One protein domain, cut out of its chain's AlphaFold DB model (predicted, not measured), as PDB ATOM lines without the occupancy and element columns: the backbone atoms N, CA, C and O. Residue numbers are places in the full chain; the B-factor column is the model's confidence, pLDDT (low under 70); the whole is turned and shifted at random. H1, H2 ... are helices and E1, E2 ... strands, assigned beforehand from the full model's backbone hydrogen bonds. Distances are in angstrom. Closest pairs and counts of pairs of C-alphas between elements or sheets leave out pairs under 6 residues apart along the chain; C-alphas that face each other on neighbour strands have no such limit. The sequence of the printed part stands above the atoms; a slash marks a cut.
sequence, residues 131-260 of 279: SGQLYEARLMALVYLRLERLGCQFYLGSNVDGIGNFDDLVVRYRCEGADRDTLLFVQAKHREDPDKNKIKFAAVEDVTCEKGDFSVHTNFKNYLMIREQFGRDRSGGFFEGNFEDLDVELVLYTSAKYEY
ATOM      1  N   SER A 131     -40.545  -9.610 111.830       66.75
ATOM      2  CA  SER A 131     -39.308  -8.859 111.600       66.75
ATOM      3  C   SER A 131     -38.123  -9.496 112.333       66.75
ATOM      4  O   SER A 131     -37.057  -9.696 111.750       66.75
ATOM      5  N   GLY A 132     -38.346  -9.938 113.575       71.12
ATOM      6  CA  GLY A 132     -37.366 -10.697 114.349       71.12
ATOM      7  C   GLY A 132     -37.064 -12.064 113.736       71.12
ATOM      8  O   GLY A 132     -35.899 -12.415 113.595       71.12
ATOM      9  N   GLN A 133     -38.084 -12.793 113.270       75.69
ATOM     10  CA  GLN A 133     -37.891 -14.079 112.585       75.69
ATOM     11  C   GLN A 133     -37.121 -13.927 111.264       75.69
ATOM     12  O   GLN A 133     -36.260 -14.744 110.946       75.69
ATOM     13  N   LEU A 134     -37.393 -12.870 110.493       76.00
ATOM     14  CA  LEU A 134     -36.668 -12.571 109.259       76.00
ATOM     15  C   LEU A 134     -35.210 -12.202 109.547       76.00
ATOM     16  O   LEU A 134     -34.313 -12.596 108.800       76.00
ATOM     17  N   TYR A 135     -34.967 -11.452 110.619       75.38
ATOM     18  CA  TYR A 135     -33.622 -11.126 111.071       75.38
ATOM     19  C   TYR A 135     -32.848 -12.378 111.503       75.38
ATOM     20  O   TYR A 135     -31.724 -12.574 111.045       75.38
ATOM     21  N   GLU A 136     -33.465 -13.254 112.298       78.19
ATOM     22  CA  GLU A 136     -32.910 -14.553 112.694       78.19
ATOM     23  C   GLU A 136     -32.566 -15.394 111.456       78.19
ATOM     24  O   GLU A 136     -31.429 -15.834 111.307       78.19
ATOM     25  N   ALA A 137     -33.494 -15.527 110.501       82.50
ATOM     26  CA  ALA A 137     -33.271 -16.274 109.262       82.50
ATOM     27  C   ALA A 137     -32.123 -15.697 108.413       82.50
ATOM     28  O   ALA A 137     -31.310 -16.449 107.875       82.50
ATOM     29  N   ARG A 138     -32.021 -14.365 108.307       83.19
ATOM     30  CA  ARG A 138     -30.908 -13.694 107.609       83.19
ATOM     31  C   ARG A 138     -29.577 -13.930 108.308       83.19
ATOM     32  O   ARG A 138     -28.577 -14.166 107.633       83.19
ATOM     33  N   LEU A 139     -29.557 -13.874 109.637       82.94
ATOM     34  CA  LEU A 139     -28.353 -14.110 110.421       82.94
ATOM     35  C   LEU A 139     -27.903 -15.572 110.309       82.94
ATOM     36  O   LEU A 139     -26.727 -15.817 110.050       82.94
ATOM     37  N   MET A 140     -28.836 -16.526 110.386       86.19
ATOM     38  CA  MET A 140     -28.560 -17.942 110.122       86.19
ATOM     39  C   MET A 140     -27.971 -18.146 108.724       86.19
ATOM     40  O   MET A 140     -26.930 -18.784 108.588       86.19
ATOM     41  N   ALA A 141     -28.593 -17.572 107.688       85.62
ATOM     42  CA  ALA A 141     -28.109 -17.685 106.313       85.62
ATOM     43  C   ALA A 141     -26.700 -17.092 106.144       85.62
ATOM     44  O   ALA A 141     -25.857 -17.683 105.475       85.62
ATOM     45  N   LEU A 142     -26.416 -15.950 106.779       85.69
ATOM     46  CA  LEU A 142     -25.092 -15.331 106.761       85.69
ATOM     47  C   LEU A 142     -24.031 -16.228 107.412       85.69
ATOM     48  O   LEU A 142     -22.942 -16.381 106.858       85.69
ATOM     49  N   VAL A 143     -24.334 -16.796 108.582       86.06
ATOM     50  CA  VAL A 143     -23.430 -17.706 109.300       86.06
ATOM     51  C   VAL A 143     -23.181 -18.964 108.471       86.06
ATOM     52  O   VAL A 143     -22.025 -19.304 108.235       86.06
ATOM     53  N   TYR A 144     -24.242 -19.581 107.946       89.25
ATOM     54  CA  TYR A 144     -24.163 -20.746 107.063       89.25
ATOM     55  C   TYR A 144     -23.227 -20.493 105.873       89.25
ATOM     56  O   TYR A 144     -22.243 -21.203 105.687       89.25
ATOM     57  N   LEU A 145     -23.468 -19.415 105.115       84.19
ATOM     58  CA  LEU A 145     -22.664 -19.073 103.936       84.19
ATOM     59  C   LEU A 145     -21.189 -18.816 104.272       84.19
ATOM     60  O   LEU A 145     -20.315 -19.094 103.451       84.19
ATOM     61  N   ARG A 146     -20.891 -18.266 105.456       85.62
ATOM     62  CA  ARG A 146     -19.508 -18.047 105.904       85.62
ATOM     63  C   ARG A 146     -18.805 -19.357 106.240       85.62
ATOM     64  O   ARG A 146     -17.666 -19.526 105.820       85.62
ATOM     65  N   LEU A 147     -19.471 -20.257 106.961       85.94
ATOM     66  CA  LEU A 147     -18.908 -21.557 107.332       85.94
ATOM     67  C   LEU A 147     -18.653 -22.426 106.097       85.94
ATOM     68  O   LEU A 147     -17.557 -22.959 105.952       85.94
ATOM     69  N   GLU A 148     -19.610 -22.465 105.164       86.69
ATOM     70  CA  GLU A 148     -19.470 -23.144 103.867       86.69
ATOM     71  C   GLU A 148     -18.294 -22.587 103.059       86.69
ATOM     72  O   GLU A 148     -17.453 -23.332 102.562       86.69
ATOM     73  N   ARG A 149     -18.176 -21.256 102.965       84.50
ATOM     74  CA  ARG A 149     -17.065 -20.613 102.250       84.50
ATOM     75  C   ARG A 149     -15.701 -20.946 102.858       84.50
ATOM     76  O   ARG A 149     -14.711 -20.973 102.130       84.50
ATOM     77  N   LEU A 150     -15.642 -21.130 104.174       84.19
ATOM     78  CA  LEU A 150     -14.425 -21.501 104.894       84.19
ATOM     79  C   LEU A 150     -14.170 -23.018 104.889       84.19
ATOM     80  O   LEU A 150     -13.138 -23.444 105.399       84.19
ATOM     81  N   GLY A 151     -15.076 -23.823 104.322       83.00
ATOM     82  CA  GLY A 151     -14.949 -25.280 104.276       83.00
ATOM     83  C   GLY A 151     -14.988 -25.939 105.656       83.00
ATOM     84  O   GLY A 151     -14.422 -27.014 105.835       83.00
ATOM     85  N   CYS A 152     -15.601 -25.291 106.649       89.19
ATOM     86  CA  CYS A 152     -15.655 -25.835 108.001       89.19
ATOM     87  C   CYS A 152     -16.716 -26.946 108.074       89.19
ATOM     88  O   CYS A 152     -17.760 -26.862 107.431       89.19
ATOM     89  N   GLN A 153     -16.480 -27.974 108.885       89.62
ATOM     90  CA  GLN A 153     -17.535 -28.898 109.302       89.62
ATOM     91  C   GLN A 153     -18.334 -28.224 110.409       89.62
ATOM     92  O   GLN A 153     -17.724 -27.670 111.323       89.62
ATOM     93  N   PHE A 154     -19.667 -28.226 110.344       91.69
ATOM     94  CA  PHE A 154     -20.460 -27.519 111.345       91.69
ATOM     95  C   PHE A 154     -21.849 -28.103 111.609       91.69
ATOM     96  O   PHE A 154     -22.476 -28.712 110.748       91.69
ATOM     97  N   TYR A 155     -22.346 -27.805 112.808       90.06
ATOM     98  CA  TYR A 155     -23.747 -27.831 113.197       90.06
ATOM     99  C   TYR A 155     -24.221 -26.387 113.381       90.06
ATOM    100  O   TYR A 155     -23.530 -25.580 114.006       90.06
ATOM    101  N   LEU A 156     -25.402 -26.057 112.859       89.50
ATOM    102  CA  LEU A 156     -25.999 -24.725 112.951       89.50
ATOM    103  C   LEU A 156     -27.463 -24.840 113.363       89.50
ATOM    104  O   LEU A 156     -28.239 -25.547 112.720       89.50
ATOM    105  N   GLY A 157     -27.842 -24.148 114.432       86.12
ATOM    106  CA  GLY A 157     -29.186 -24.223 114.981       86.12
ATOM    107  C   GLY A 157     -29.677 -22.890 115.516       86.12
ATOM    108  O   GLY A 157     -28.891 -22.076 115.988       86.12
ATOM    109  N   SER A 158     -30.986 -22.677 115.453       85.12
ATOM    110  CA  SER A 158     -31.676 -21.567 116.116       85.12
ATOM    111  C   SER A 158     -32.708 -22.114 117.080       85.12
ATOM    112  O   SER A 158     -33.301 -23.159 116.814       85.12
ATOM    113  N   ASN A 159     -32.954 -21.407 118.185       75.75
ATOM    114  CA  ASN A 159     -33.937 -21.806 119.192       75.75
ATOM    115  C   ASN A 159     -33.776 -23.276 119.638       75.75
ATOM    116  O   ASN A 159     -34.761 -23.993 119.779       75.75
ATOM    117  N   VAL A 160     -32.547 -23.765 119.812       75.31
ATOM    118  CA  VAL A 160     -32.295 -25.189 120.085       75.31
ATOM    119  C   VAL A 160     -32.812 -25.575 121.480       75.31
ATOM    120  O   VAL A 160     -32.458 -24.962 122.493       75.31
ATOM    121  N   ASP A 161     -33.642 -26.616 121.549       70.00
ATOM    122  CA  ASP A 161     -34.174 -27.163 122.795       70.00
ATOM    123  C   ASP A 161     -33.052 -27.591 123.749       70.00
ATOM    124  O   ASP A 161     -32.032 -28.170 123.371       70.00
ATOM    125  N   GLY A 162     -33.269 -27.330 125.035       64.62
ATOM    126  CA  GLY A 162     -32.325 -27.674 126.092       64.62
ATOM    127  C   GLY A 162     -31.247 -26.621 126.350       64.62
ATOM    128  O   GLY A 162     -30.720 -26.616 127.449       64.62
ATOM    129  N   ILE A 163     -30.979 -25.656 125.464       63.69
ATOM    130  CA  ILE A 163     -29.846 -24.704 125.600       63.69
ATOM    131  C   ILE A 163     -30.167 -23.482 126.510       63.69
ATOM    132  O   ILE A 163     -29.661 -22.376 126.339       63.69
ATOM    133  N   GLY A 164     -31.031 -23.636 127.522       62.06
ATOM    134  CA  GLY A 164     -31.404 -22.518 128.414       62.06
ATOM    135  C   GLY A 164     -32.101 -21.377 127.656       62.06
ATOM    136  O   GLY A 164     -32.853 -21.668 126.732       62.06
ATOM    137  N   ASN A 165     -31.868 -20.105 128.008       58.94
ATOM    138  CA  ASN A 165     -32.477 -18.937 127.332       58.94
ATOM    139  C   ASN A 165     -31.649 -18.397 126.142       58.94
ATOM    140  O   ASN A 165     -31.820 -17.245 125.732       58.94
ATOM    141  N   PHE A 166     -30.701 -19.178 125.611       63.66
ATOM    142  CA  PHE A 166     -30.036 -18.818 124.359       63.66
ATOM    143  C   PHE A 166     -30.960 -19.154 123.193       63.66
ATOM    144  O   PHE A 166     -31.030 -20.293 122.738       63.66
ATOM    145  N   ASP A 167     -31.718 -18.149 122.769       62.16
ATOM    146  CA  ASP A 167     -32.809 -18.330 121.815       62.16
ATOM    147  C   ASP A 167     -32.350 -18.184 120.360       62.16
ATOM    148  O   ASP A 167     -32.909 -18.817 119.468       62.16
ATOM    149  N   ASP A 168     -31.297 -17.410 120.096       70.19
ATOM    150  CA  ASP A 168     -31.096 -16.913 118.738       70.19
ATOM    151  C   ASP A 168     -30.302 -17.890 117.858       70.19
ATOM    152  O   ASP A 168     -30.826 -18.359 116.848       70.19
ATOM    153  N   LEU A 169     -29.062 -18.236 118.220       84.19
ATOM    154  CA  LEU A 169     -28.189 -19.030 117.350       84.19
ATOM    155  C   LEU A 169     -27.128 -19.818 118.125       84.19
ATOM    156  O   LEU A 169     -26.438 -19.279 118.987       84.19
ATOM    157  N   VAL A 170     -26.948 -21.084 117.758       85.88
ATOM    158  CA  VAL A 170     -25.888 -21.960 118.264       85.88
ATOM    159  C   VAL A 170     -25.168 -22.586 117.088       85.88
ATOM    160  O   VAL A 170     -25.791 -23.121 116.169       85.88
ATOM    161  N   VAL A 171     -23.845 -22.503 117.113       88.56
ATOM    162  CA  VAL A 171     -22.982 -23.022 116.061       88.56
ATOM    163  C   VAL A 171     -21.910 -23.868 116.708       88.56
ATOM    164  O   VAL A 171     -21.216 -23.395 117.598       88.56
ATOM    165  N   ARG A 172     -21.727 -25.093 116.241       89.69
ATOM    166  CA  ARG A 172     -20.503 -25.848 116.499       89.69
ATOM    167  C   ARG A 172     -19.781 -25.999 115.184       89.69
ATOM    168  O   ARG A 172     -20.414 -26.445 114.237       89.69
ATOM    169  N   TYR A 173     -18.511 -25.642 115.096       89.75
ATOM    170  CA  TYR A 173     -17.767 -25.792 113.852       89.75
ATOM    171  C   TYR A 173     -16.302 -26.147 114.077       89.75
ATOM    172  O   TYR A 173     -15.718 -25.802 115.100       89.75
ATOM    173  N   ARG A 174     -15.697 -26.798 113.084       89.75
ATOM    174  CA  ARG A 174     -14.253 -27.023 112.979       89.75
ATOM    175  C   ARG A 174     -13.805 -26.692 111.574       89.75
ATOM    176  O   ARG A 174     -14.312 -27.260 110.608       89.75
ATOM    177  N   CYS A 175     -12.863 -25.771 111.461       86.00
ATOM    178  CA  CYS A 175     -12.255 -25.451 110.178       86.00
ATOM    179  C   CYS A 175     -11.032 -26.340 109.929       86.00
ATOM    180  O   CYS A 175     -10.461 -26.914 110.857       86.00
ATOM    181  N   GLU A 176     -10.651 -26.478 108.663       82.12
ATOM    182  CA  GLU A 176      -9.518 -27.312 108.268       82.12
ATOM    183  C   GLU A 176      -8.227 -26.863 108.975       82.12
ATOM    184  O   GLU A 176      -7.872 -25.684 108.962       82.12
ATOM    185  N   GLY A 177      -7.544 -27.805 109.631       81.56
ATOM    186  CA  GLY A 177      -6.319 -27.542 110.393       81.56
ATOM    187  C   GLY A 177      -6.520 -27.045 111.829       81.56
ATOM    188  O   GLY A 177      -5.526 -26.786 112.502       81.56
ATOM    189  N   ALA A 178      -7.760 -26.917 112.318       84.56
ATOM    190  CA  ALA A 178      -8.023 -26.635 113.728       84.56
ATOM    191  C   ALA A 178      -7.934 -27.910 114.586       84.56
ATOM    192  O   ALA A 178      -8.482 -28.953 114.222       84.56
ATOM    193  N   ASP A 179      -7.294 -27.799 115.754       87.12
ATOM    194  CA  ASP A 179      -7.137 -28.910 116.703       87.12
ATOM    195  C   ASP A 179      -8.415 -29.190 117.515       87.12
ATOM    196  O   ASP A 179      -8.600 -30.297 118.024       87.12
ATOM    197  N   ARG A 180      -9.300 -28.192 117.647       86.38
ATOM    198  CA  ARG A 180     -10.509 -28.231 118.483       86.38
ATOM    199  C   ARG A 180     -11.736 -27.734 117.726       86.38
ATOM    200  O   ARG A 180     -11.628 -26.962 116.774       86.38
ATOM    201  N   ASP A 181     -12.909 -28.188 118.164       89.50
ATOM    202  CA  ASP A 181     -14.180 -27.589 117.748       89.50
ATOM    203  C   ASP A 181     -14.383 -26.261 118.472       89.50
ATOM    204  O   ASP A 181     -14.134 -26.155 119.673       89.50
ATOM    205  N   THR A 182     -14.938 -25.286 117.761       87.94
ATOM    206  CA  THR A 182     -15.461 -24.062 118.358       87.94
ATOM    207  C   THR A 182     -16.971 -24.173 118.530       87.94
ATOM    208  O   THR A 182     -17.695 -24.467 117.576       87.94
ATOM    209  N   LEU A 183     -17.460 -23.904 119.737       86.31
ATOM    210  CA  LEU A 183     -18.873 -23.781 120.062       86.31
ATOM    211  C   LEU A 183     -19.216 -22.315 120.328       86.31
ATOM    212  O   LEU A 183     -18.799 -21.719 121.316       86.31
ATOM    213  N   LEU A 184     -20.005 -21.746 119.434       85.25
ATOM    214  CA  LEU A 184     -20.391 -20.350 119.428       85.25
ATOM    215  C   LEU A 184     -21.873 -20.213 119.794       85.25
ATOM    216  O   LEU A 184     -22.754 -20.683 119.069       85.25
ATOM    217  N   PHE A 185     -22.143 -19.506 120.889       80.44
ATOM    218  CA  PHE A 185     -23.479 -19.061 121.274       80.44
ATOM    219  C   PHE A 185     -23.661 -17.612 120.848       80.44
ATOM    220  O   PHE A 185     -22.982 -16.719 121.353       80.44
ATOM    221  N   VAL A 186     -24.585 -17.364 119.925       80.00
ATOM    222  CA  VAL A 186     -24.915 -16.017 119.468       80.00
ATOM    223  C   VAL A 186     -26.262 -15.625 120.053       80.00
ATOM    224  O   VAL A 186     -27.287 -16.220 119.731       80.00
ATOM    225  N   GLN A 187     -26.256 -14.591 120.886       77.12
ATOM    226  CA  GLN A 187     -27.456 -13.920 121.363       77.12
ATOM    227  C   GLN A 187     -27.654 -12.659 120.521       77.12
ATOM    228  O   GLN A 187     -26.914 -11.682 120.649       77.12
ATOM    229  N   ALA A 188     -28.634 -12.698 119.627       77.00
ATOM    230  CA  ALA A 188     -28.897 -11.679 118.631       77.00
ATOM    231  C   ALA A 188     -30.128 -10.852 119.018       77.00
ATOM    232  O   ALA A 188     -31.268 -11.291 118.921       77.00
ATOM    233  N   LYS A 189     -29.920  -9.599 119.415       72.19
ATOM    234  CA  LYS A 189     -31.002  -8.679 119.769       72.19
ATOM    235  C   LYS A 189     -31.216  -7.670 118.646       72.19
ATOM    236  O   LYS A 189     -30.495  -6.681 118.517       72.19
ATOM    237  N   HIS A 190     -32.234  -7.918 117.826       69.38
ATOM    238  CA  HIS A 190     -32.640  -6.982 116.783       69.38
ATOM    239  C   HIS A 190     -33.462  -5.821 117.347       69.38
ATOM    240  O   HIS A 190     -34.356  -6.009 118.174       69.38
ATOM    241  N   ARG A 191     -33.200  -4.617 116.837       66.69
ATOM    242  CA  ARG A 191     -34.087  -3.461 116.967       66.69
ATOM    243  C   ARG A 191     -34.369  -2.843 115.611       66.69
ATOM    244  O   ARG A 191     -33.430  -2.516 114.888       66.69
ATOM    245  N   GLU A 192     -35.655  -2.650 115.333       62.88
ATOM    246  CA  GLU A 192     -36.143  -1.990 114.117       62.88
ATOM    247  C   GLU A 192     -35.767  -0.506 114.087       62.88
ATOM    248  O   GLU A 192     -35.372   0.006 113.045       62.88
ATOM    249  N   ASP A 193     -35.837   0.162 115.243       67.31
ATOM    250  CA  ASP A 193     -35.348   1.526 115.444       67.31
ATOM    251  C   ASP A 193     -34.092   1.494 116.340       67.31
ATOM    252  O   ASP A 193     -34.208   1.297 117.558       67.31
ATOM    253  N   PRO A 194     -32.886   1.667 115.766       62.19
ATOM    254  CA  PRO A 194     -31.622   1.674 116.505       62.19
ATOM    255  C   PRO A 194     -31.485   2.821 117.513       62.19
ATOM    256  O   PRO A 194     -30.664   2.727 118.430       62.19
ATOM    257  N   ASP A 195     -32.236   3.912 117.327       62.72
ATOM    258  CA  ASP A 195     -32.164   5.124 118.142       62.72
ATOM    259  C   ASP A 195     -33.136   5.081 119.334       62.72
ATOM    260  O   ASP A 195     -32.920   5.761 120.344       62.72
ATOM    261  N   LYS A 196     -34.154   4.214 119.281       61.44
ATOM    262  CA  LYS A 196     -35.067   3.958 120.397       61.44
ATOM    263  C   LYS A 196     -34.390   3.103 121.476       61.44
ATOM    264  O   LYS A 196     -33.893   2.009 121.209       61.44
ATOM    265  N   ASN A 197     -34.436   3.572 122.729       59.06
ATOM    266  CA  ASN A 197     -33.948   2.877 123.933       59.06
ATOM    267  C   ASN A 197     -32.447   2.516 123.936       59.06
ATOM    268  O   ASN A 197     -32.115   1.428 124.413       59.06
ATOM    269  N   LYS A 198     -31.560   3.360 123.381       64.62
ATOM    270  CA  LYS A 198     -30.098   3.129 123.281       64.62
ATOM    271  C   LYS A 198     -29.521   2.318 124.443       64.62
ATOM    272  O   LYS A 198     -29.868   2.540 125.605       64.62
ATOM    273  N   ILE A 199     -28.643   1.371 124.121       63.81
ATOM    274  CA  ILE A 199     -28.017   0.542 125.146       63.81
ATOM    275  C   ILE A 199     -27.071   1.431 125.948       63.81
ATOM    276  O   ILE A 199     -26.098   1.973 125.417       63.81
ATOM    277  N   LYS A 200     -27.360   1.571 127.240       66.81
ATOM    278  CA  LYS A 200     -26.435   2.177 128.195       66.81
ATOM    279  C   LYS A 200     -25.363   1.150 128.512       66.81
ATOM    280  O   LYS A 200     -25.694   0.078 129.009       66.81
ATOM    281  N   PHE A 201     -24.103   1.470 128.240       63.44
ATOM    282  CA  PHE A 201     -22.991   0.541 128.455       63.44
ATOM    283  C   PHE A 201     -22.912   0.053 129.912       63.44
ATOM    284  O   PHE A 201     -22.790  -1.143 130.153       63.44
ATOM    285  N   ALA A 202     -23.170   0.947 130.871       61.09
ATOM    286  CA  ALA A 202     -23.263   0.609 132.292       61.09
ATOM    287  C   ALA A 202     -24.319  -0.468 132.618       61.09
ATOM    288  O   ALA A 202     -24.163  -1.196 133.586       61.09
ATOM    289  N   ALA A 203     -25.389  -0.598 131.821       59.78
ATOM    290  CA  ALA A 203     -26.395  -1.648 132.010       59.78
ATOM    291  C   ALA A 203     -25.960  -3.010 131.436       59.78
ATOM    292  O   ALA A 203     -26.550  -4.027 131.784       59.78
ATOM    293  N   VAL A 204     -24.962  -3.025 130.547       61.12
ATOM    294  CA  VAL A 204     -24.337  -4.253 130.031       61.12
ATOM    295  C   VAL A 204     -23.266  -4.738 131.010       61.12
ATOM    296  O   VAL A 204     -23.220  -5.923 131.310       61.12
ATOM    297  N   GLU A 205     -22.448  -3.833 131.557       63.25
ATOM    298  CA  GLU A 205     -21.409  -4.156 132.551       63.25
ATOM    299  C   GLU A 205     -21.950  -4.482 133.946       63.25
ATOM    300  O   GLU A 205     -21.218  -5.032 134.768       63.25
ATOM    301  N   ASP A 206     -23.208  -4.144 134.239       63.62
ATOM    302  CA  ASP A 206     -23.820  -4.464 135.524       63.62
ATOM    303  C   ASP A 206     -24.049  -5.979 135.656       63.62
ATOM    304  O   ASP A 206     -25.128  -6.519 135.400       63.62
ATOM    305  N   VAL A 207     -23.001  -6.665 136.110       60.16
ATOM    306  CA  VAL A 207     -22.982  -8.092 136.450       60.16
ATOM    307  C   VAL A 207     -23.884  -8.438 137.635       60.16
ATOM    308  O   VAL A 207     -24.049  -9.612 137.943       60.16
ATOM    309  N   THR A 208     -24.480  -7.456 138.316       55.84
ATOM    310  CA  THR A 208     -25.452  -7.700 139.391       55.84
ATOM    311  C   THR A 208     -26.895  -7.631 138.896       55.84
ATOM    312  O   THR A 208     -27.810  -8.112 139.569       55.84
ATOM    313  N   CYS A 209     -27.120  -7.079 137.701       61.72
ATOM    314  CA  CYS A 209     -28.450  -6.900 137.148       61.72
ATOM    315  C   CYS A 209     -29.019  -8.229 136.637       61.72
ATOM    316  O   CYS A 209     -28.630  -8.735 135.588       61.72
ATOM    317  N   GLU A 210     -29.997  -8.797 137.345       59.28
ATOM    318  CA  GLU A 210     -30.599 -10.091 136.983       59.28
ATOM    319  C   GLU A 210     -31.721 -10.009 135.937       59.28
ATOM    320  O   GLU A 210     -32.399 -11.006 135.674       59.28
ATOM    321  N   LYS A 211     -31.972  -8.825 135.367       54.81
ATOM    322  CA  LYS A 211     -33.098  -8.578 134.460       54.81
ATOM    323  C   LYS A 211     -32.687  -7.699 133.285       54.81
ATOM    324  O   LYS A 211     -32.015  -6.694 133.460       54.81
ATOM    325  N   GLY A 212     -33.195  -8.023 132.100       60.78
ATOM    326  CA  GLY A 212     -33.055  -7.197 130.901       60.78
ATOM    327  C   GLY A 212     -32.402  -7.938 129.741       60.78
ATOM    328  O   GLY A 212     -31.584  -8.832 129.934       60.78
ATOM    329  N   ASP A 213     -32.758  -7.532 128.522       56.16
ATOM    330  CA  ASP A 213     -32.373  -8.202 127.272       56.16
ATOM    331  C   ASP A 213     -30.860  -8.269 127.006       56.16
ATOM    332  O   ASP A 213     -30.427  -9.049 126.163       56.16
ATOM    333  N   PHE A 214     -30.065  -7.456 127.705       63.25
ATOM    334  CA  PHE A 214     -28.612  -7.338 127.534       63.25
ATOM    335  C   PHE A 214     -27.828  -7.614 128.824       63.25
ATOM    336  O   PHE A 214     -26.657  -7.256 128.906       63.25
ATOM    337  N   SER A 215     -28.461  -8.220 129.836       67.56
ATOM    338  CA  SER A 215     -27.777  -8.551 131.089       67.56
ATOM    339  C   SER A 215     -26.691  -9.604 130.853       67.56
ATOM    340  O   SER A 215     -26.979 -10.755 130.507       67.56
ATOM    341  N   VAL A 216     -25.434  -9.222 131.091       66.69
ATOM    342  CA  VAL A 216     -24.287 -10.142 131.051       66.69
ATOM    343  C   VAL A 216     -24.424 -11.230 132.116       66.69
ATOM    344  O   VAL A 216     -24.101 -12.382 131.842       66.69
ATOM    345  N   HIS A 217     -24.988 -10.914 133.286       68.50
ATOM    346  CA  HIS A 217     -25.246 -11.891 134.351       68.50
ATOM    347  C   HIS A 217     -26.203 -12.998 133.910       68.50
ATOM    348  O   HIS A 217     -25.941 -14.178 134.145       68.50
ATOM    349  N   THR A 218     -27.302 -12.643 133.238       67.56
ATOM    350  CA  THR A 218     -28.259 -13.629 132.719       67.56
ATOM    351  C   THR A 218     -27.604 -14.529 131.671       67.56
ATOM    352  O   THR A 218     -27.751 -15.750 131.740       67.56
ATOM    353  N   ASN A 219     -26.827 -13.955 130.750       67.75
ATOM    354  CA  ASN A 219     -26.141 -14.728 129.712       67.75
ATOM    355  C   ASN A 219     -25.055 -15.637 130.297       67.75
ATOM    356  O   ASN A 219     -24.938 -16.793 129.897       67.75
ATOM    357  N   PHE A 220     -24.318 -15.160 131.300       70.88
ATOM    358  CA  PHE A 220     -23.316 -15.956 132.002       70.88
ATOM    359  C   PHE A 220     -23.941 -17.113 132.797       70.88
ATOM    360  O   PHE A 220     -23.450 -18.239 132.741       70.88
ATOM    361  N   LYS A 221     -25.076 -16.891 133.476       71.31
ATOM    362  CA  LYS A 221     -25.836 -17.978 134.121       71.31
ATOM    363  C   LYS A 221     -26.287 -19.029 133.106       71.31
ATOM    364  O   LYS A 221     -26.103 -20.218 133.354       71.31
ATOM    365  N   ASN A 222     -26.820 -18.609 131.958       70.12
ATOM    366  CA  ASN A 222     -27.203 -19.538 130.893       70.12
ATOM    367  C   ASN A 222     -25.990 -20.338 130.385       70.12
ATOM    368  O   ASN A 222     -26.105 -21.538 130.155       70.12
ATOM    369  N   TYR A 223     -24.824 -19.696 130.252       72.75
ATOM    370  CA  TYR A 223     -23.578 -20.355 129.856       72.75
ATOM    371  C   TYR A 223     -23.171 -21.448 130.855       72.75
ATOM    372  O   TYR A 223     -22.904 -22.582 130.457       72.75
ATOM    373  N   LEU A 224     -23.206 -21.150 132.160       72.38
ATOM    374  CA  LEU A 224     -22.925 -22.143 133.202       72.38
ATOM    375  C   LEU A 224     -23.898 -23.327 133.141       72.38
ATOM    376  O   LEU A 224     -23.468 -24.474 133.248       72.38
ATOM    377  N   MET A 225     -25.186 -23.063 132.903       71.31
ATOM    378  CA  MET A 225     -26.194 -24.116 132.744       71.31
ATOM    379  C   MET A 225     -25.932 -25.008 131.529       71.31
ATOM    380  O   MET A 225     -26.218 -26.200 131.585       71.31
ATOM    381  N   ILE A 226     -25.417 -24.458 130.429       71.62
ATOM    382  CA  ILE A 226     -25.067 -25.247 129.242       71.62
ATOM    383  C   ILE A 226     -23.859 -26.130 129.515       71.62
ATOM    384  O   ILE A 226     -23.878 -27.305 129.156       71.62
ATOM    385  N   ARG A 227     -22.831 -25.593 130.178       74.19
ATOM    386  CA  ARG A 227     -21.647 -26.368 130.557       74.19
ATOM    387  C   ARG A 227     -22.028 -27.632 131.334       74.19
ATOM    388  O   ARG A 227     -21.491 -28.698 131.067       74.19
ATOM    389  N   GLU A 228     -23.013 -27.542 132.228       72.00
ATOM    390  CA  GLU A 228     -23.525 -28.687 133.003       72.00
ATOM    391  C   GLU A 228     -24.283 -29.749 132.177       72.00
ATOM    392  O   GLU A 228     -24.629 -30.813 132.702       72.00
ATOM    393  N   GLN A 229     -24.578 -29.478 130.902       67.00
ATOM    394  CA  GLN A 229     -25.246 -30.429 130.007       67.00
ATOM    395  C   GLN A 229     -24.281 -31.339 129.249       67.00
ATOM    396  O   GLN A 229     -24.721 -32.380 128.756       67.00
ATOM    397  N   PHE A 230     -23.001 -30.974 129.168       69.88
ATOM    398  CA  PHE A 230     -21.966 -31.813 128.570       69.88
ATOM    399  C   PHE A 230     -21.692 -33.050 129.439       69.88
ATOM    400  O   PHE A 230     -21.875 -33.027 130.655       69.88
ATOM    401  N   GLY A 231     -21.318 -34.167 128.807       61.31
ATOM    402  CA  GLY A 231     -21.058 -35.444 129.490       61.31
ATOM    403  C   GLY A 231     -22.297 -36.291 129.828       61.31
ATOM    404  O   GLY A 231     -22.155 -37.423 130.286       61.31
ATOM    405  N   ARG A 232     -23.520 -35.801 129.571       58.81
ATOM    406  CA  ARG A 232     -24.760 -36.596 129.681       58.81
ATOM    407  C   ARG A 232     -25.079 -37.291 128.359       58.81
ATOM    408  O   ARG A 232     -26.008 -36.877 127.680       58.81
ATOM    409  N   ASP A 233     -24.272 -38.285 127.996       50.38
ATOM    410  CA  ASP A 233     -24.522 -39.291 126.946       50.38
ATOM    411  C   ASP A 233     -25.392 -38.808 125.757       50.38
ATOM    412  O   ASP A 233     -26.502 -39.288 125.515       50.38
ATOM    413  N   ARG A 234     -24.907 -37.784 125.039       56.03
ATOM    414  CA  ARG A 234     -25.483 -37.329 123.766       56.03
ATOM    415  C   ARG A 234     -24.526 -37.734 122.652       56.03
ATOM    416  O   ARG A 234     -23.472 -37.123 122.498       56.03
ATOM    417  N   SER A 235     -24.877 -38.781 121.910       54.84
ATOM    418  CA  SER A 235     -24.167 -39.149 120.685       54.84
ATOM    419  C   SER A 235     -24.658 -38.272 119.531       54.84
ATOM    420  O   SER A 235     -25.859 -38.212 119.266       54.84
ATOM    421  N   GLY A 236     -23.724 -37.580 118.874       63.47
ATOM    422  CA  GLY A 236     -23.980 -36.708 117.728       63.47
ATOM    423  C   GLY A 236     -24.592 -35.338 118.070       63.47
ATOM    424  O   GLY A 236     -25.567 -35.222 118.815       63.47
ATOM    425  N   GLY A 237     -24.039 -34.275 117.477       74.69
ATOM    426  CA  GLY A 237     -24.626 -32.926 117.462       74.69
ATOM    427  C   GLY A 237     -23.833 -31.854 118.221       74.69
ATOM    428  O   GLY A 237     -22.642 -31.990 118.482       74.69
ATOM    429  N   PHE A 238     -24.502 -30.754 118.597       77.38
ATOM    430  CA  PHE A 238     -23.861 -29.580 119.222       77.38
ATOM    431  C   PHE A 238     -23.076 -29.893 120.505       77.38
ATOM    432  O   PHE A 238     -22.080 -29.235 120.792       77.38
ATOM    433  N   PHE A 239     -23.507 -30.898 121.267       77.94
ATOM    434  CA  PHE A 239     -23.047 -31.170 122.634       77.94
ATOM    435  C   PHE A 239     -22.214 -32.445 122.780       77.94
ATOM    436  O   PHE A 239     -22.032 -32.943 123.886       77.94
ATOM    437  N   GLU A 240     -21.739 -32.996 121.667       79.25
ATOM    438  CA  GLU A 240     -20.922 -34.204 121.662       79.25
ATOM    439  C   GLU A 240     -19.536 -33.976 122.300       79.25
ATOM    440  O   GLU A 240     -18.877 -32.970 122.032       79.25
ATOM    441  N   GLY A 241     -19.065 -34.931 123.104       78.56
ATOM    442  CA  GLY A 241     -17.749 -34.876 123.749       78.56
ATOM    443  C   GLY A 241     -17.721 -34.109 125.076       78.56
ATOM    444  O   GLY A 241     -18.760 -33.857 125.694       78.56
ATOM    445  N   ASN A 242     -16.511 -33.778 125.535       81.75
ATOM    446  CA  ASN A 242     -16.301 -33.023 126.770       81.75
ATOM    447  C   ASN A 242     -16.262 -31.525 126.486       81.75
ATOM    448  O   ASN A 242     -15.816 -31.091 125.425       81.75
ATOM    449  N   PHE A 243     -16.686 -30.732 127.463       79.31
ATOM    450  CA  PHE A 243     -16.681 -29.281 127.337       79.31
ATOM    451  C   PHE A 243     -15.258 -28.705 127.311       79.31
ATOM    452  O   PHE A 243     -15.000 -27.732 126.614       79.31
ATOM    453  N   GLU A 244     -14.327 -29.315 128.050       83.25
ATOM    454  CA  GLU A 244     -12.933 -28.870 128.196       83.25
ATOM    455  C   GLU A 244     -12.107 -29.000 126.904       83.25
ATOM    456  O   GLU A 244     -11.055 -28.364 126.761       83.25
ATOM    457  N   ASP A 245     -12.598 -29.804 125.962       84.88
ATOM    458  CA  ASP A 245     -11.971 -30.058 124.666       84.88
ATOM    459  C   ASP A 245     -12.462 -29.083 123.573       84.88
ATOM    460  O   ASP A 245     -12.033 -29.179 122.421       84.88
ATOM    461  N   LEU A 246     -13.347 -28.139 123.922       83.62
ATOM    462  CA  LEU A 246     -13.947 -27.161 123.011       83.62
ATOM    463  C   LEU A 246     -13.416 -25.751 123.268       83.62
ATOM    464  O   LEU A 246     -13.215 -25.345 124.413       83.62
ATOM    465  N   ASP A 247     -13.292 -24.971 122.198       85.06
ATOM    466  CA  ASP A 247     -13.197 -23.518 122.305       85.06
ATOM    467  C   ASP A 247     -14.618 -22.953 122.365       85.06
ATOM    468  O   ASP A 247     -15.418 -23.197 121.463       85.06
ATOM    469  N   VAL A 248     -14.974 -22.226 123.424       81.62
ATOM    470  CA  VAL A 248     -16.355 -21.756 123.613       81.62
ATOM    471  C   VAL A 248     -16.420 -20.241 123.607       81.62
ATOM    472  O   VAL A 248     -15.758 -19.572 124.396       81.62
ATOM    473  N   GLU A 249     -17.266 -19.703 122.735       80.88
ATOM    474  CA  GLU A 249     -17.458 -18.270 122.572       80.88
ATOM    475  C   GLU A 249     -18.918 -17.882 122.807       80.88
ATOM    476  O   GLU A 249     -19.851 -18.498 122.289       80.88
ATOM    477  N   LEU A 250     -19.111 -16.810 123.572       75.12
ATOM    478  CA  LEU A 250     -20.398 -16.153 123.740       75.12
ATOM    479  C   LEU A 250     -20.358 -14.799 123.034       75.12
ATOM    480  O   LEU A 250     -19.610 -13.904 123.425       75.12
ATOM    481  N   VAL A 251     -21.201 -14.634 122.018       75.75
ATOM    482  CA  VAL A 251     -21.311 -13.399 121.244       75.75
ATOM    483  C   VAL A 251     -22.667 -12.754 121.480       75.75
ATOM    484  O   VAL A 251     -23.716 -13.305 121.156       75.75
ATOM    485  N   LEU A 252     -22.631 -11.529 121.997       72.50
ATOM    486  CA  LEU A 252     -23.783 -10.638 122.044       72.50
ATOM    487  C   LEU A 252     -23.784  -9.771 120.789       72.50
ATOM    488  O   LEU A 252     -22.921  -8.912 120.619       72.50
ATOM    489  N   TYR A 253     -24.759  -9.995 119.914       73.69
ATOM    490  CA  TYR A 253     -24.918  -9.261 118.666       73.69
ATOM    491  C   TYR A 253     -26.168  -8.383 118.720       73.69
ATOM    492  O   TYR A 253     -27.250  -8.840 119.077       73.69
ATOM    493  N   THR A 254     -26.044  -7.102 118.379       70.06
ATOM    494  CA  THR A 254     -27.166  -6.159 118.459       70.06
ATOM    495  C   THR A 254     -27.080  -5.082 117.394       70.06
ATOM    496  O   THR A 254     -25.994  -4.624 117.054       70.06
ATOM    497  N   SER A 255     -28.238  -4.666 116.872       66.44
ATOM    498  CA  SER A 255     -28.344  -3.503 115.978       66.44
ATOM    499  C   SER A 255     -28.584  -2.185 116.723       66.44
ATOM    500  O   SER A 255     -28.727  -1.143 116.089       66.44
ATOM    501  N   ALA A 256     -28.670  -2.209 118.056       63.59
ATOM    502  CA  ALA A 256     -28.906  -1.014 118.858       63.59
ATOM    503  C   ALA A 256     -27.640  -0.151 118.983       63.59
ATOM    504  O   ALA A 256     -26.537  -0.672 119.146       63.59
ATOM    505  N   LYS A 257     -27.802   1.177 118.985       65.12
ATOM    506  CA  LYS A 257     -26.686   2.098 119.243       65.12
ATOM    507  C   LYS A 257     -26.338   2.157 120.732       65.12
ATOM    508  O   LYS A 257     -27.222   2.085 121.594       65.12
ATOM    509  N   TYR A 258     -25.053   2.368 121.012       61.56
ATOM    510  CA  TYR A 258     -24.524   2.589 122.356       61.56
ATOM    511  C   TYR A 258     -24.524   4.073 122.730       61.56
ATOM    512  O   TYR A 258     -24.289   4.950 121.895       61.56
ATOM    513  N   GLU A 259     -24.769   4.351 124.007       59.53
ATOM    514  CA  GLU A 259     -24.476   5.645 124.621       59.53
ATOM    515  C   GLU A 259     -23.033   5.584 125.157       59.53
ATOM    516  O   GLU A 259     -22.748   4.852 126.104       59.53
ATOM    517  N   TYR A 260     -22.094   6.243 124.466       50.09
ATOM    518  CA  TYR A 260     -20.659   6.109 124.732       50.09
ATOM    519  C   TYR A 260     -20.235   6.809 126.031       50.09
ATOM    520  O   TYR A 260     -20.179   8.034 126.093       50.09
TER     521      TYR A 260
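This is residues 131 to 260 of the 279 residues of the protein "Predicted protein" of Culex quinquefasciatus (UniProt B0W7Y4). A four-stranded twisted sheet forms the core, with the long helix H1 lying along its strands over one face and the shorter H3 slanting across the opposite face. Beyond one end of the sheet a loop leads out to the small helix H2, and there the last printed residues come back to pair briefly with residues 199 to 200. The printed part has 130 residues, with three named helices and four named strands in the order H1 E1 E2 E3 H2 H3 E4; the sheet is mixed, in the order E1, E2, E3, E4, and the class is mixed, helices and strands. The whole is compact, with a radius of gyration of the C-alphas of 15.8 A and spans of 43 by 33 by 25 A.

Begin with the sheet: E1 is residues 153 to 157, E2 residues 169 to 174, E3 residues 181 to 189, 25.4 A long, and E4 residues 246 to 254, 25.2 A long. Find C-alpha 246 at (-13.947, -27.161, 123.011); from there E4 runs to C-alpha 254 at (-27.166, -6.159, 118.459). H1 is residues 131 to 149, 26.8 A long, and starts at C-alpha 131 at (-39.308, -8.859, 111.600). H3 is residues 216 to 227, 16.4 A long, and H2 is residues 201 to 205.

In the sheet, E1, E2 and E3 make a meander, each strand the antiparallel neighbour of the one before, and both pairs are hairpins. Look for N 155 and O 172, 2.8 A apart, between E1 and E2, and N 184 and O 171, 2.7 A apart, between E2 and E3. E4 is parallel to E3, at 16 degrees, with N 183 and O 247 2.8 A apart; E3, H2, H3 and E4 form a strand-helix-strand unit, parallel neighbours joined through helices, with a right-handed crossover. The sheet is twisted, its C-alphas up to 4.1 A off the best plane. H1 is on the sheet at a height of 8.8 A, over E2, and runs along the strands, at 1 degree to E2 on the local plane; the closest C-alphas of H1 and E2 are those of Met 140 and Leu 169, 7.3 A apart. H3 is on the opposite face at a height of 10.0 A, slantwise to the strands at 36 degrees to E3 on the local plane. H2 is not on the sheet, and is close to but not clearly touching H3, the closest C-alphas being those of Val 204 and Val 216, 6.0 A apart. In H1, H2 and H3 every O i to N i+4 pair is within hydrogen-bond range.

The C-alphas farthest apart, those of Asp 195 and Asp 233, are 45.9 A apart. The printed part has no cut. The links E1 to E2, E3 to H2 and H3 to E4 are long. The mean pLDDT of the printed part is 73.7, and it is under 70 in residues 190 to 219, for instance.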